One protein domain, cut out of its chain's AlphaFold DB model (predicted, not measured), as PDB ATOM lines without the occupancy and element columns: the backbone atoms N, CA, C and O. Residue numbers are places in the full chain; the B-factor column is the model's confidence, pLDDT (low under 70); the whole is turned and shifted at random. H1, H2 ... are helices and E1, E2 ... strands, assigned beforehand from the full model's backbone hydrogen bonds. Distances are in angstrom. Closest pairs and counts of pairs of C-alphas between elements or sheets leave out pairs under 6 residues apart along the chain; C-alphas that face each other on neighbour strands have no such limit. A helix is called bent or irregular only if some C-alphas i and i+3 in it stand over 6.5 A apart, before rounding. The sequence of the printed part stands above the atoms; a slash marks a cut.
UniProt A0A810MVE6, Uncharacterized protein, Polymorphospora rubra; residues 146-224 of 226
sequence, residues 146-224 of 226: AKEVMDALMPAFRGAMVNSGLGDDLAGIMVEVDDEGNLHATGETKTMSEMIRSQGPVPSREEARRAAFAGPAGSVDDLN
ATOM      1  N   ALA A 146     -32.409 -26.919  20.746       89.06
ATOM      2  CA  ALA A 146     -32.798 -26.857  22.150       89.06
ATOM      3  C   ALA A 146     -31.654 -26.374  23.058       89.06
ATOM      4  O   ALA A 146     -31.877 -25.558  23.954       89.06
ATOM      5  N   LYS A 147     -30.423 -26.838  22.809       87.94
ATOM      6  CA  LYS A 147     -29.243 -26.412  23.570       87.94
ATOM      7  C   LYS A 147     -28.974 -24.919  23.378       87.94
ATOM      8  O   LYS A 147     -28.874 -24.193  24.360       87.94
ATOM      9  N   GLU A 148     -28.871 -24.468  22.137       86.69
ATOM     10  CA  GLU A 148     -28.538 -23.093  21.778       86.69
ATOM     11  C   GLU A 148     -29.611 -22.110  22.263       86.69
ATOM     12  O   GLU A 148     -29.290 -21.036  22.769       86.69
ATOM     13  N   VAL A 149     -30.886 -22.495  22.176       86.50
ATOM     14  CA  VAL A 149     -32.015 -21.744  22.741       86.50
ATOM     15  C   VAL A 149     -31.873 -21.623  24.258       86.50
ATOM     16  O   VAL A 149     -31.982 -20.523  24.802       86.50
ATOM     17  N   MET A 150     -31.589 -22.722  24.961       87.06
ATOM     18  CA  MET A 150     -31.418 -22.694  26.417       87.06
ATOM     19  C   MET A 150     -30.194 -21.882  26.850       87.06
ATOM     20  O   MET A 150     -30.287 -21.127  27.821       87.06
ATOM     21  N   ASP A 151     -29.083 -21.983  26.121       85.75
ATOM     22  CA  ASP A 151     -27.872 -21.197  26.367       85.75
ATOM     23  C   ASP A 151     -28.151 -19.692  26.183       85.75
ATOM     24  O   ASP A 151     -27.790 -18.885  27.046       85.75
ATOM     25  N   ALA A 152     -28.888 -19.313  25.133       83.19
ATOM     26  CA  ALA A 152     -29.293 -17.931  24.864       83.19
ATOM     27  C   ALA A 152     -30.264 -17.362  25.918       83.19
ATOM     28  O   ALA A 152     -30.215 -16.172  26.243       83.19
ATOM     29  N   LEU A 153     -31.139 -18.201  26.480       83.94
ATOM     30  CA  LEU A 153     -32.114 -17.807  27.503       83.94
ATOM     31  C   LEU A 153     -31.553 -17.837  28.928       83.94
ATOM     32  O   LEU A 153     -32.115 -17.206  29.827       83.94
ATOM     33  N   MET A 154     -30.442 -18.539  29.159       85.94
ATOM     34  CA  MET A 154     -29.836 -18.705  30.481       85.94
ATOM     35  C   MET A 154     -29.587 -17.375  31.221       85.94
ATOM     36  O   MET A 154     -29.891 -17.300  32.416       85.94
ATOM     37  N   PRO A 155     -29.113 -16.291  30.571       85.19
ATOM     38  CA  PRO A 155     -28.990 -14.981  31.210       85.19
ATOM     39  C   PRO A 155     -30.326 -14.441  31.741       85.19
ATOM     40  O   PRO A 155     -30.385 -13.929  32.862       85.19
ATOM     41  N   ALA A 156     -31.406 -14.597  30.967       85.19
ATOM     42  CA  ALA A 156     -32.747 -14.177  31.362       85.19
ATOM     43  C   ALA A 156     -33.273 -15.021  32.528       85.19
ATOM     44  O   ALA A 156     -33.796 -14.457  33.488       85.19
ATOM     45  N   PHE A 157     -33.067 -16.342  32.498       85.25
ATOM     46  CA  PHE A 157     -33.440 -17.234  33.600       85.25
ATOM     47  C   PHE A 157     -32.697 -16.905  34.893       85.25
ATOM     48  O   PHE A 157     -33.323 -16.801  35.946       85.25
ATOM     49  N   ARG A 158     -31.382 -16.673  34.828       85.69
ATOM     50  CA  ARG A 158     -30.580 -16.254  35.992       85.69
ATOM     51  C   ARG A 158     -31.092 -14.940  36.570       85.69
ATOM     52  O   ARG A 158     -31.299 -14.836  37.777       85.69
ATOM     53  N   GLY A 159     -31.347 -13.957  35.706       85.88
ATOM     54  CA  GLY A 159     -31.938 -12.683  36.106       85.88
ATOM     55  C   GLY A 159     -33.320 -12.853  36.737       85.88
ATOM     56  O   GLY A 159     -33.594 -12.253  37.774       85.88
ATOM     57  N   ALA A 160     -34.185 -13.678  36.150       85.62
ATOM     58  CA  ALA A 160     -35.520 -13.944  36.670       85.62
ATOM     59  C   ALA A 160     -35.468 -14.637  38.037       85.62
ATOM     60  O   ALA A 160     -36.115 -14.155  38.959       85.62
ATOM     61  N   MET A 161     -34.657 -15.690  38.196       85.69
ATOM     62  CA  MET A 161     -34.514 -16.427  39.457       85.69
ATOM     63  C   MET A 161     -34.044 -15.541  40.611       85.69
ATOM     64  O   MET A 161     -34.569 -15.648  41.716       85.69
ATOM     65  N   VAL A 162     -33.084 -14.649  40.352       86.75
ATOM     66  CA  VAL A 162     -32.565 -13.736  41.378       86.75
ATOM     67  C   VAL A 162     -33.565 -12.624  41.706       86.75
ATOM     68  O   VAL A 162     -33.710 -12.255  42.867       86.75
ATOM     69  N   ASN A 163     -34.240 -12.063  40.699       86.00
ATOM     70  CA  ASN A 163     -35.104 -10.894  40.891       86.00
ATOM     71  C   ASN A 163     -36.523 -11.242  41.367       86.00
ATOM     72  O   ASN A 163     -37.197 -10.371  41.912       86.00
ATOM     73  N   SER A 164     -36.995 -12.471  41.142       84.69
ATOM     74  CA  SER A 164     -38.305 -12.930  41.620       84.69
ATOM     75  C   SER A 164     -38.278 -13.446  43.060       84.69
ATOM     76  O   SER A 164     -39.340 -13.631  43.645       84.69
ATOM     77  N   GLY A 165     -37.089 -13.700  43.618       81.56
ATOM     78  CA  GLY A 165     -36.915 -14.379  44.904       81.56
ATOM     79  C   GLY A 165     -37.016 -15.906  44.822       81.56
ATOM     80  O   GLY A 165     -36.673 -16.578  45.787       81.56
ATOM     81  N   LEU A 166     -37.388 -16.478  43.667       82.75
ATOM     82  CA  LEU A 166     -37.499 -17.935  43.486       82.75
ATOM     83  C   LEU A 166     -36.181 -18.656  43.814       82.75
ATOM     84  O   LEU A 166     -36.180 -19.755  44.362       82.75
ATOM     85  N   GLY A 167     -35.048 -18.036  43.479       82.44
ATOM     86  CA  GLY A 167     -33.737 -18.603  43.763       82.44
ATOM     87  C   GLY A 167     -33.367 -18.613  45.250       82.44
ATOM     88  O   GLY A 167     -32.468 -19.361  45.621       82.44
ATOM     89  N   ASP A 168     -34.033 -17.816  46.092       85.62
ATOM     90  CA  ASP A 168     -33.787 -17.771  47.539       85.62
ATOM     91  C   ASP A 168     -34.517 -18.912  48.270       85.62
ATOM     92  O   ASP A 168     -34.013 -19.421  49.272       85.62
ATOM     93  N   ASP A 169     -35.640 -19.381  47.717       81.12
ATOM     94  CA  ASP A 169     -36.411 -20.520  48.235       81.12
ATOM     95  C   ASP A 169     -35.789 -21.883  47.870       81.12
ATOM     96  O   ASP A 169     -36.123 -22.919  48.452       81.12
ATOM     97  N   LEU A 170     -34.867 -21.895  46.905       79.50
ATOM     98  CA  LEU A 170     -34.192 -23.092  46.411       79.50
ATOM     99  C   LEU A 170     -32.800 -23.221  47.038       79.50
ATOM    100  O   LEU A 170     -31.820 -22.688  46.518       79.50
ATOM    101  N   ALA A 171     -32.703 -23.958  48.144       79.62
ATOM    102  CA  ALA A 171     -31.431 -24.292  48.780       79.62
ATOM    103  C   ALA A 171     -30.788 -25.538  48.143       79.62
ATOM    104  O   ALA A 171     -31.416 -26.594  48.052       79.62
ATOM    105  N   GLY A 172     -29.524 -25.421  47.737       76.62
ATOM    106  CA  GLY A 172     -28.697 -26.519  47.240       76.62
ATOM    107  C   GLY A 172     -27.522 -26.806  48.173       76.62
ATOM    108  O   GLY A 172     -26.931 -25.891  48.748       76.62
ATOM    109  N   ILE A 173     -27.173 -28.086  48.319       73.56
ATOM    110  CA  ILE A 173     -25.915 -28.490  48.959       73.56
ATOM    111  C   ILE A 173     -24.807 -28.320  47.923       73.56
ATOM    112  O   ILE A 173     -24.895 -28.875  46.826       73.56
ATOM    113  N   MET A 174     -23.771 -27.564  48.271       75.81
ATOM    114  CA  MET A 174     -22.595 -27.413  47.427       75.81
ATOM    115  C   MET A 174     -21.838 -28.744  47.355       75.81
ATOM    116  O   MET A 174     -21.605 -29.414  48.366       75.81
ATOM    117  N   VAL A 175     -21.461 -29.124  46.138       81.44
ATOM    118  CA  VAL A 175     -20.659 -30.317  45.858       81.44
ATOM    119  C   VAL A 175     -19.363 -29.905  45.168       81.44
ATOM    120  O   VAL A 175     -19.373 -29.070  44.265       81.44
ATOM    121  N   GLU A 176     -18.253 -30.485  45.603       81.00
ATOM    122  CA  GLU A 176     -16.948 -30.400  44.954       81.00
ATOM    123  C   GLU A 176     -16.722 -31.654  44.109       81.00
ATOM    124  O   GLU A 176     -17.128 -32.750  44.493       81.00
ATOM    125  N   VAL A 177     -16.092 -31.487  42.948       84.44
ATOM    126  CA  VAL A 177     -15.667 -32.597  42.090       84.44
ATOM    127  C   VAL A 177     -14.163 -32.755  42.283       84.44
ATOM    128  O   VAL A 177     -13.431 -31.790  42.073       84.44
ATOM    129  N   ASP A 178     -13.712 -33.931  42.717       86.44
ATOM    130  CA  ASP A 178     -12.277 -34.212  42.843       86.44
ATOM    131  C   ASP A 178     -11.610 -34.464  41.476       86.44
ATOM    132  O   ASP A 178     -12.274 -34.573  40.442       86.44
ATOM    133  N   ASP A 179     -10.278 -34.578  41.467       88.44
ATOM    134  CA  ASP A 179      -9.481 -34.833  40.253       88.44
ATOM    135  C   ASP A 179      -9.821 -36.178  39.569       88.44
ATOM    136  O   ASP A 179      -9.428 -36.425  38.426       88.44
ATOM    137  N   GLU A 180     -10.555 -37.051  40.260       88.94
ATOM    138  CA  GLU A 180     -10.999 -38.369  39.803       88.94
ATOM    139  C   GLU A 180     -12.459 -38.344  39.303       88.94
ATOM    140  O   GLU A 180     -12.952 -39.346  38.777       88.94
ATOM    141  N   GLY A 181     -13.141 -37.196  39.404       83.06
ATOM    142  CA  GLY A 181     -14.521 -36.987  38.967       83.06
ATOM    143  C   GLY A 181     -15.590 -37.362  39.999       83.06
ATOM    144  O   GLY A 181     -16.774 -37.392  39.651       83.06
ATOM    145  N   ASN A 182     -15.224 -37.656  41.249       88.69
ATOM    146  CA  ASN A 182     -16.181 -37.985  42.303       88.69
ATOM    147  C   ASN A 182     -16.767 -36.722  42.939       88.69
ATOM    148  O   ASN A 182     -16.068 -35.741  43.186       88.69
ATOM    149  N   LEU A 183     -18.064 -36.785  43.253       87.62
ATOM    150  CA  LEU A 183     -18.804 -35.713  43.914       87.62
ATOM    151  C   LEU A 183     -18.688 -35.832  45.440       87.62
ATOM    152  O   LEU A 183     -19.141 -36.821  46.022       87.62
ATOM    153  N   HIS A 184     -18.167 -34.794  46.092       82.56
ATOM    154  CA  HIS A 184     -18.057 -34.677  47.547       82.56
ATOM    155  C   HIS A 184     -18.919 -33.523  48.051       82.56
ATOM    156  O   HIS A 184     -18.763 -32.385  47.620       82.56
ATOM    157  N   ALA A 185     -19.838 -33.792  48.979       82.56
ATOM    158  CA  ALA A 185     -20.619 -32.731  49.610       82.56
ATOM    159  C   ALA A 185     -19.716 -31.885  50.520       82.56
ATOM    160  O   ALA A 185     -19.073 -32.420  51.423       82.56
ATOM    161  N   THR A 186     -19.705 -30.566  50.329       79.25
ATOM    162  CA  THR A 186     -18.825 -29.661  51.093       79.25
ATOM    163  C   THR A 186     -19.376 -29.316  52.479       79.25
ATOM    164  O   THR A 186     -18.668 -28.765  53.319       79.25
ATOM    165  N   GLY A 187     -20.655 -29.621  52.732       77.06
ATOM    166  CA  GLY A 187     -21.376 -29.212  53.941       77.06
ATOM    167  C   GLY A 187     -21.826 -27.746  53.935       77.06
ATOM    168  O   GLY A 187     -22.501 -27.321  54.872       77.06
ATOM    169  N   GLU A 188     -21.495 -26.983  52.888       83.06
ATOM    170  CA  GLU A 188     -21.998 -25.629  52.667       83.06
ATOM    171  C   GLU A 188     -23.331 -25.691  51.905       83.06
ATOM    172  O   GLU A 188     -23.448 -26.353  50.872       83.06
ATOM    173  N   THR A 189     -24.342 -24.988  52.407       83.25
ATOM    174  CA  THR A 189     -25.623 -24.815  51.714       83.25
ATOM    175  C   THR A 189     -25.672 -23.404  51.154       83.25
ATOM    176  O   THR A 189     -25.449 -22.452  51.901       83.25
ATOM    177  N   LYS A 190     -25.990 -23.270  49.865       85.31
ATOM    178  CA  LYS A 190     -26.241 -21.975  49.222       85.31
ATOM    179  C   LYS A 190     -27.601 -21.975  48.564       85.31
ATOM    180  O   LYS A 190     -28.040 -22.993  48.023       85.31
ATOM    181  N   THR A 191     -28.266 -20.830  48.584       88.75
ATOM    182  CA  THR A 191     -29.451 -20.650  47.747       88.75
ATOM    183  C   THR A 191     -29.039 -20.570  46.277       88.75
ATOM    184  O   THR A 191     -27.909 -20.198  45.942       88.75
ATOM    185  N   MET A 192     -29.946 -20.904  45.365       85.69
ATOM    186  CA  MET A 192     -29.710 -20.773  43.928       85.69
ATOM    187  C   MET A 192     -29.324 -19.336  43.553       85.69
ATOM    188  O   MET A 192     -28.423 -19.133  42.738       85.69
ATOM    189  N   SER A 193     -29.916 -18.330  44.201       88.25
ATOM    190  CA  SER A 193     -29.513 -16.932  44.007       88.25
ATOM    191  C   SER A 193     -28.073 -16.661  44.443       88.25
ATOM    192  O   SER A 193     -27.353 -15.934  43.757       88.25
ATOM    193  N   GLU A 194     -27.634 -17.211  45.578       88.62
ATOM    194  CA  GLU A 194     -26.254 -17.071  46.057       88.62
ATOM    195  C   GLU A 194     -25.260 -17.737  45.106       88.62
ATOM    196  O   GLU A 194     -24.237 -17.134  44.778       88.62
ATOM    197  N   MET A 195     -25.592 -18.927  44.599       86.31
ATOM    198  CA  MET A 195     -24.776 -19.621  43.599       86.31
ATOM    199  C   MET A 195     -24.655 -18.816  42.299       86.31
ATOM    200  O   MET A 195     -23.561 -18.679  41.752       86.31
ATOM    201  N   ILE A 196     -25.753 -18.232  41.807       86.44
ATOM    202  CA  ILE A 196     -25.734 -17.394  40.598       86.44
ATOM    203  C   ILE A 196     -24.863 -16.155  40.820       86.44
ATOM    204  O   ILE A 196     -24.005 -15.852  39.993       86.44
ATOM    205  N   ARG A 197     -25.036 -15.459  41.952       87.25
ATOM    206  CA  ARG A 197     -24.249 -14.260  42.290       87.25
ATOM    207  C   ARG A 197     -22.762 -14.577  42.492       87.25
ATOM    208  O   ARG A 197     -21.930 -13.710  42.241       87.25
ATOM    209  N   SER A 198     -22.406 -15.797  42.911       86.31
ATOM    210  CA  SER A 198     -21.000 -16.200  43.052       86.31
ATOM    211  C   SER A 198     -20.309 -16.500  41.720       86.31
ATOM    212  O   SER A 198     -19.085 -16.451  41.656       86.31
ATOM    213  N   GLN A 199     -21.068 -16.798  40.660       83.00
ATOM    214  CA  GLN A 199     -20.526 -17.031  39.314       83.00
ATOM    215  C   GLN A 199     -20.232 -15.729  38.551       83.00
ATOM    216  O   GLN A 199     -19.568 -15.765  37.517       83.00
ATOM    217  N   GLY A 200     -20.712 -14.583  39.042       83.75
ATOM    218  CA  GLY A 200     -20.489 -13.282  38.424       83.75
ATOM    219  C   GLY A 200     -21.672 -12.326  38.590       83.75
ATOM    220  O   GLY A 200     -22.645 -12.637  39.285       83.75
ATOM    221  N   PRO A 201     -21.604 -11.138  37.965       85.12
ATOM    222  CA  PRO A 201     -22.709 -10.191  37.980       85.12
ATOM    223  C   PRO A 201     -23.942 -10.782  37.285       85.12
ATOM    224  O   PRO A 201     -23.842 -11.441  36.250       85.12
ATOM    225  N   VAL A 202     -25.122 -10.517  37.849       84.75
ATOM    226  CA  VAL A 202     -26.394 -10.887  37.218       84.75
ATOM    227  C   VAL A 202     -26.581 -10.023  35.965       84.75
ATOM    228  O   VAL A 202     -26.525  -8.797  36.091       84.75
ATOM    229  N   PRO A 203     -26.820 -10.623  34.784       80.88
ATOM    230  CA  PRO A 203     -27.009  -9.875  33.547       80.88
ATOM    231  C   PRO A 203     -28.157  -8.871  33.660       80.88
ATOM    232  O   PRO A 203     -29.212  -9.158  34.238       80.88
ATOM    233  N   SER A 204     -27.970  -7.691  33.078       85.62
ATOM    234  CA  SER A 204     -29.042  -6.710  32.947       85.62
ATOM    235  C   SER A 204     -30.155  -7.233  32.030       85.62
ATOM    236  O   SER A 204     -29.950  -8.110  31.190       85.62
ATOM    237  N   ARG A 205     -31.362  -6.659  32.143       83.62
ATOM    238  CA  ARG A 205     -32.488  -7.011  31.254       83.62
ATOM    239  C   ARG A 205     -32.158  -6.789  29.775       83.62
ATOM    240  O   ARG A 205     -32.660  -7.523  28.931       83.62
ATOM    241  N   GLU A 206     -31.345  -5.783  29.461       84.50
ATOM    242  CA  GLU A 206     -30.944  -5.490  28.085       84.50
ATOM    243  C   GLU A 206     -29.965  -6.536  27.544       84.50
ATOM    244  O   GLU A 206     -30.147  -7.009  26.426       84.50
ATOM    245  N   GLU A 207     -28.978  -6.950  28.340       82.75
ATOM    246  CA  GLU A 207     -28.039  -8.017  27.968       82.75
ATOM    247  C   GLU A 207     -28.756  -9.356  27.804       82.75
ATOM    248  O   GLU A 207     -28.550 -10.042  26.808       82.75
ATOM    249  N   ALA A 208     -29.657  -9.693  28.730       81.69
ATOM    250  CA  ALA A 208     -30.464 -10.903  28.640       81.69
ATOM    251  C   ALA A 208     -31.360 -10.904  27.394       81.69
ATOM    252  O   ALA A 208     -31.464 -11.919  26.708       81.69
ATOM    253  N   ARG A 209     -31.966  -9.756  27.060       79.81
ATOM    254  CA  ARG A 209     -32.723  -9.598  25.814       79.81
ATOM    255  C   ARG A 209     -31.810  -9.768  24.602       79.81
ATOM    256  O   ARG A 209     -32.167 -10.486  23.681       79.81
ATOM    257  N   ARG A 210     -30.640  -9.129  24.583       82.19
ATOM    258  CA  ARG A 210     -29.705  -9.238  23.458       82.19
ATOM    259  C   ARG A 210     -29.270 -10.686  23.232       82.19
ATOM    260  O   ARG A 210     -29.299 -11.122  22.090       82.19
ATOM    261  N   ALA A 211     -28.943 -11.414  24.298       79.81
ATOM    262  CA  ALA A 211     -28.572 -12.825  24.230       79.81
ATOM    263  C   ALA A 211     -29.716 -13.696  23.683       79.81
ATOM    264  O   ALA A 211     -29.507 -14.455  22.743       79.81
ATOM    265  N   ALA A 212     -30.939 -13.520  24.196       76.81
ATOM    266  CA  ALA A 212     -32.102 -14.306  23.782       76.81
ATOM    267  C   ALA A 212     -32.495 -14.125  22.303       76.81
ATOM    268  O   ALA A 212     -33.101 -15.019  21.727       76.81
ATOM    269  N   PHE A 213     -32.172 -12.981  21.691       76.62
ATOM    270  CA  PHE A 213     -32.514 -12.665  20.296       76.62
ATOM    271  C   PHE A 213     -31.301 -12.673  19.351       76.62
ATOM    272  O   PHE A 213     -31.389 -12.175  18.230       76.62
ATOM    273  N   ALA A 214     -30.158 -13.207  19.786       70.12
ATOM    274  CA  ALA A 214     -28.951 -13.266  18.965       70.12
ATOM    275  C   ALA A 214     -29.001 -14.380  17.894       70.12
ATOM    276  O   ALA A 214     -28.283 -14.303  16.894       70.12
ATOM    277  N   GLY A 215     -29.858 -15.393  18.077       63.69
ATOM    278  CA  GLY A 215     -29.972 -16.538  17.173       63.69
ATOM    279  C   GLY A 215     -28.692 -17.380  17.058       63.69
ATOM    280  O   GLY A 215     -27.704 -17.132  17.755       63.69
ATOM    281  N   PRO A 216     -28.668 -18.360  16.137       55.81
ATOM    282  CA  PRO A 216     -27.502 -19.211  15.899       55.81
ATOM    283  C   PRO A 216     -26.339 -18.469  15.218       55.81
ATOM    284  O   PRO A 216     -25.220 -18.965  15.211       55.81
ATOM    285  N   ALA A 217     -26.563 -17.274  14.658       48.25
ATOM    286  CA  ALA A 217     -25.480 -16.444  14.126       48.25
ATOM    287  C   ALA A 217     -24.700 -15.720  15.240       48.25
ATOM    288  O   ALA A 217     -23.487 -15.563  15.132       48.25
ATOM    289  N   GLY A 218     -25.365 -15.331  16.334       45.03
ATOM    290  CA  GLY A 218     -24.701 -14.697  17.473       45.03
ATOM    291  C   GLY A 218     -23.826 -15.647  18.293       45.03
ATOM    292  O   GLY A 218     -22.837 -15.211  18.871       45.03
ATOM    293  N   SER A 219     -24.135 -16.950  18.308       43.41
ATOM    294  CA  SER A 219     -23.338 -17.946  19.040       43.41
ATOM    295  C   SER A 219     -22.017 -18.307  18.346       43.41
ATOM    296  O   SER A 219     -21.068 -18.709  19.015       43.41
ATOM    297  N   VAL A 220     -21.923 -18.147  17.020       37.44
ATOM    298  CA  VAL A 220     -20.727 -18.512  16.237       37.44
ATOM    299  C   VAL A 220     -19.657 -17.417  16.264       37.44
ATOM    300  O   VAL A 220     -18.467 -17.734  16.267       37.44
ATOM    301  N   ASP A 221     -20.049 -16.143  16.330       37.66
ATOM    302  CA  ASP A 221     -19.085 -15.036  16.406       37.66
ATOM    303  C   ASP A 221     -18.446 -14.922  17.803       37.66
ATOM    304  O   ASP A 221     -17.242 -14.675  17.903       37.66
ATOM    305  N   ASP A 222     -19.189 -15.214  18.878       41.06
ATOM    306  CA  ASP A 222     -18.654 -15.189  20.250       41.06
ATOM    307  C   ASP A 222     -17.762 -16.405  20.576       41.06
ATOM    308  O   ASP A 222     -16.829 -16.291  21.372       41.06
ATOM    309  N   LEU A 223     -17.972 -17.556  19.924       36.97
ATOM    310  CA  LEU A 223     -17.098 -18.735  20.069       36.97
ATOM    311  C   LEU A 223     -15.758 -18.599  19.328       36.97
ATOM    312  O   LEU A 223     -14.820 -19.327  19.641       36.97
ATOM    313  N   ASN A 224     -15.653 -17.674  18.369       32.72
ATOM    314  CA  ASN A 224     -14.419 -17.395  17.622       32.72
ATOM    315  C   ASN A 224     -13.670 -16.144  18.127       32.72
ATOM    316  O   ASN A 224     -12.622 -15.796  17.579       32.72
TER     317      ASN A 224
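Overview. This is residues 146 to 224 of the 226 residues of an uncharacterized protein of Polymorphospora rubra (UniProt A0A810MVE6). The domain is an open arch: a long hairpin of two strands, E1 and E2, makes one leg, the long helix H1 with H4 alongside makes the other, and the short helices H2 and H3 join the legs at the bend. H5 lies near the beginning of H1, far from the hairpin. The printed part has 79 residues with five named helices and two named strands, in the order H1, H2, E1, E2, H3, H4, H5; the sheet, E1 - E2, is antiparallel. The class is mixed, helices and strands. The whole is loose, with a radius of gyration of the C-alphas of 15.2 A and spans of 41 by 34 by 21 A.

Along the chain. E1 is residues 171 to 177, 19.0 A long, and E2 is residues 183 to 191, 18.8 A, with a bend of 83 degrees at residue 187. H2 is residues 166 to 169 and H3 residues 192 to 198. H1, residues 146 to 164, is 24.6 A long and begins at C-alpha 146 (-32.798, -26.857, 22.150); it is irregular, C-alphas 152 and 155 being 7.0 A apart, with a kink of 48 degrees near residue 153. H4 is residues 205 to 212, 10.4 A, and H5 is residues 215 to 223, 13.4 A, ending at C-alpha 223 (-17.098, -18.735, 20.069).

Arrangement. E1 and E2 form a hairpin, antiparallel at 149 degrees, with N 172 and O 190 at 2.9 A and N 176 and O 184 at 2.8 A, both within hydrogen-bond range. The closest C-alphas of E1 and H3, Ala 171 and Met 192, are 6.2 A apart. H2 touches H3, closest at the C-alphas of Gly 167 and Ser 193, 4.5 A. H1, the hub, touches H3 with residues 158 to 162 alone, about perpendicular at 83 degrees, closest at the C-alphas of Val 162 and Ser 193, 5.1 A. H4 touches H1 at a shallow tilt of 17 degrees, opposite ways, closest at the C-alphas of Ala 152 and Ala 212, 4.7 A. H1 touches H5 with residues 148 to 152 alone, about perpendicular at 89 degrees, closest at the C-alphas of Glu 148 and Pro 216, 7.1 A. H1 is apart from both strands. Every O i to N i+4 pair is within hydrogen-bond range in H3 and H4, against 13 of 15 in H1 and 1 of 5 in H5, where 1 of 6 O i to N i+3 pairs is; H2 is too short for an i+4 pair.

Size, cuts and confidence. The two C-alphas farthest apart, those of Gly 187 and Ala 217, are 42.0 A apart. The printed part has no cut and no long link. The mean pLDDT of the printed part is 78.7; residues 215 to 224, of which 215 to 223 belong to H5, are under 70.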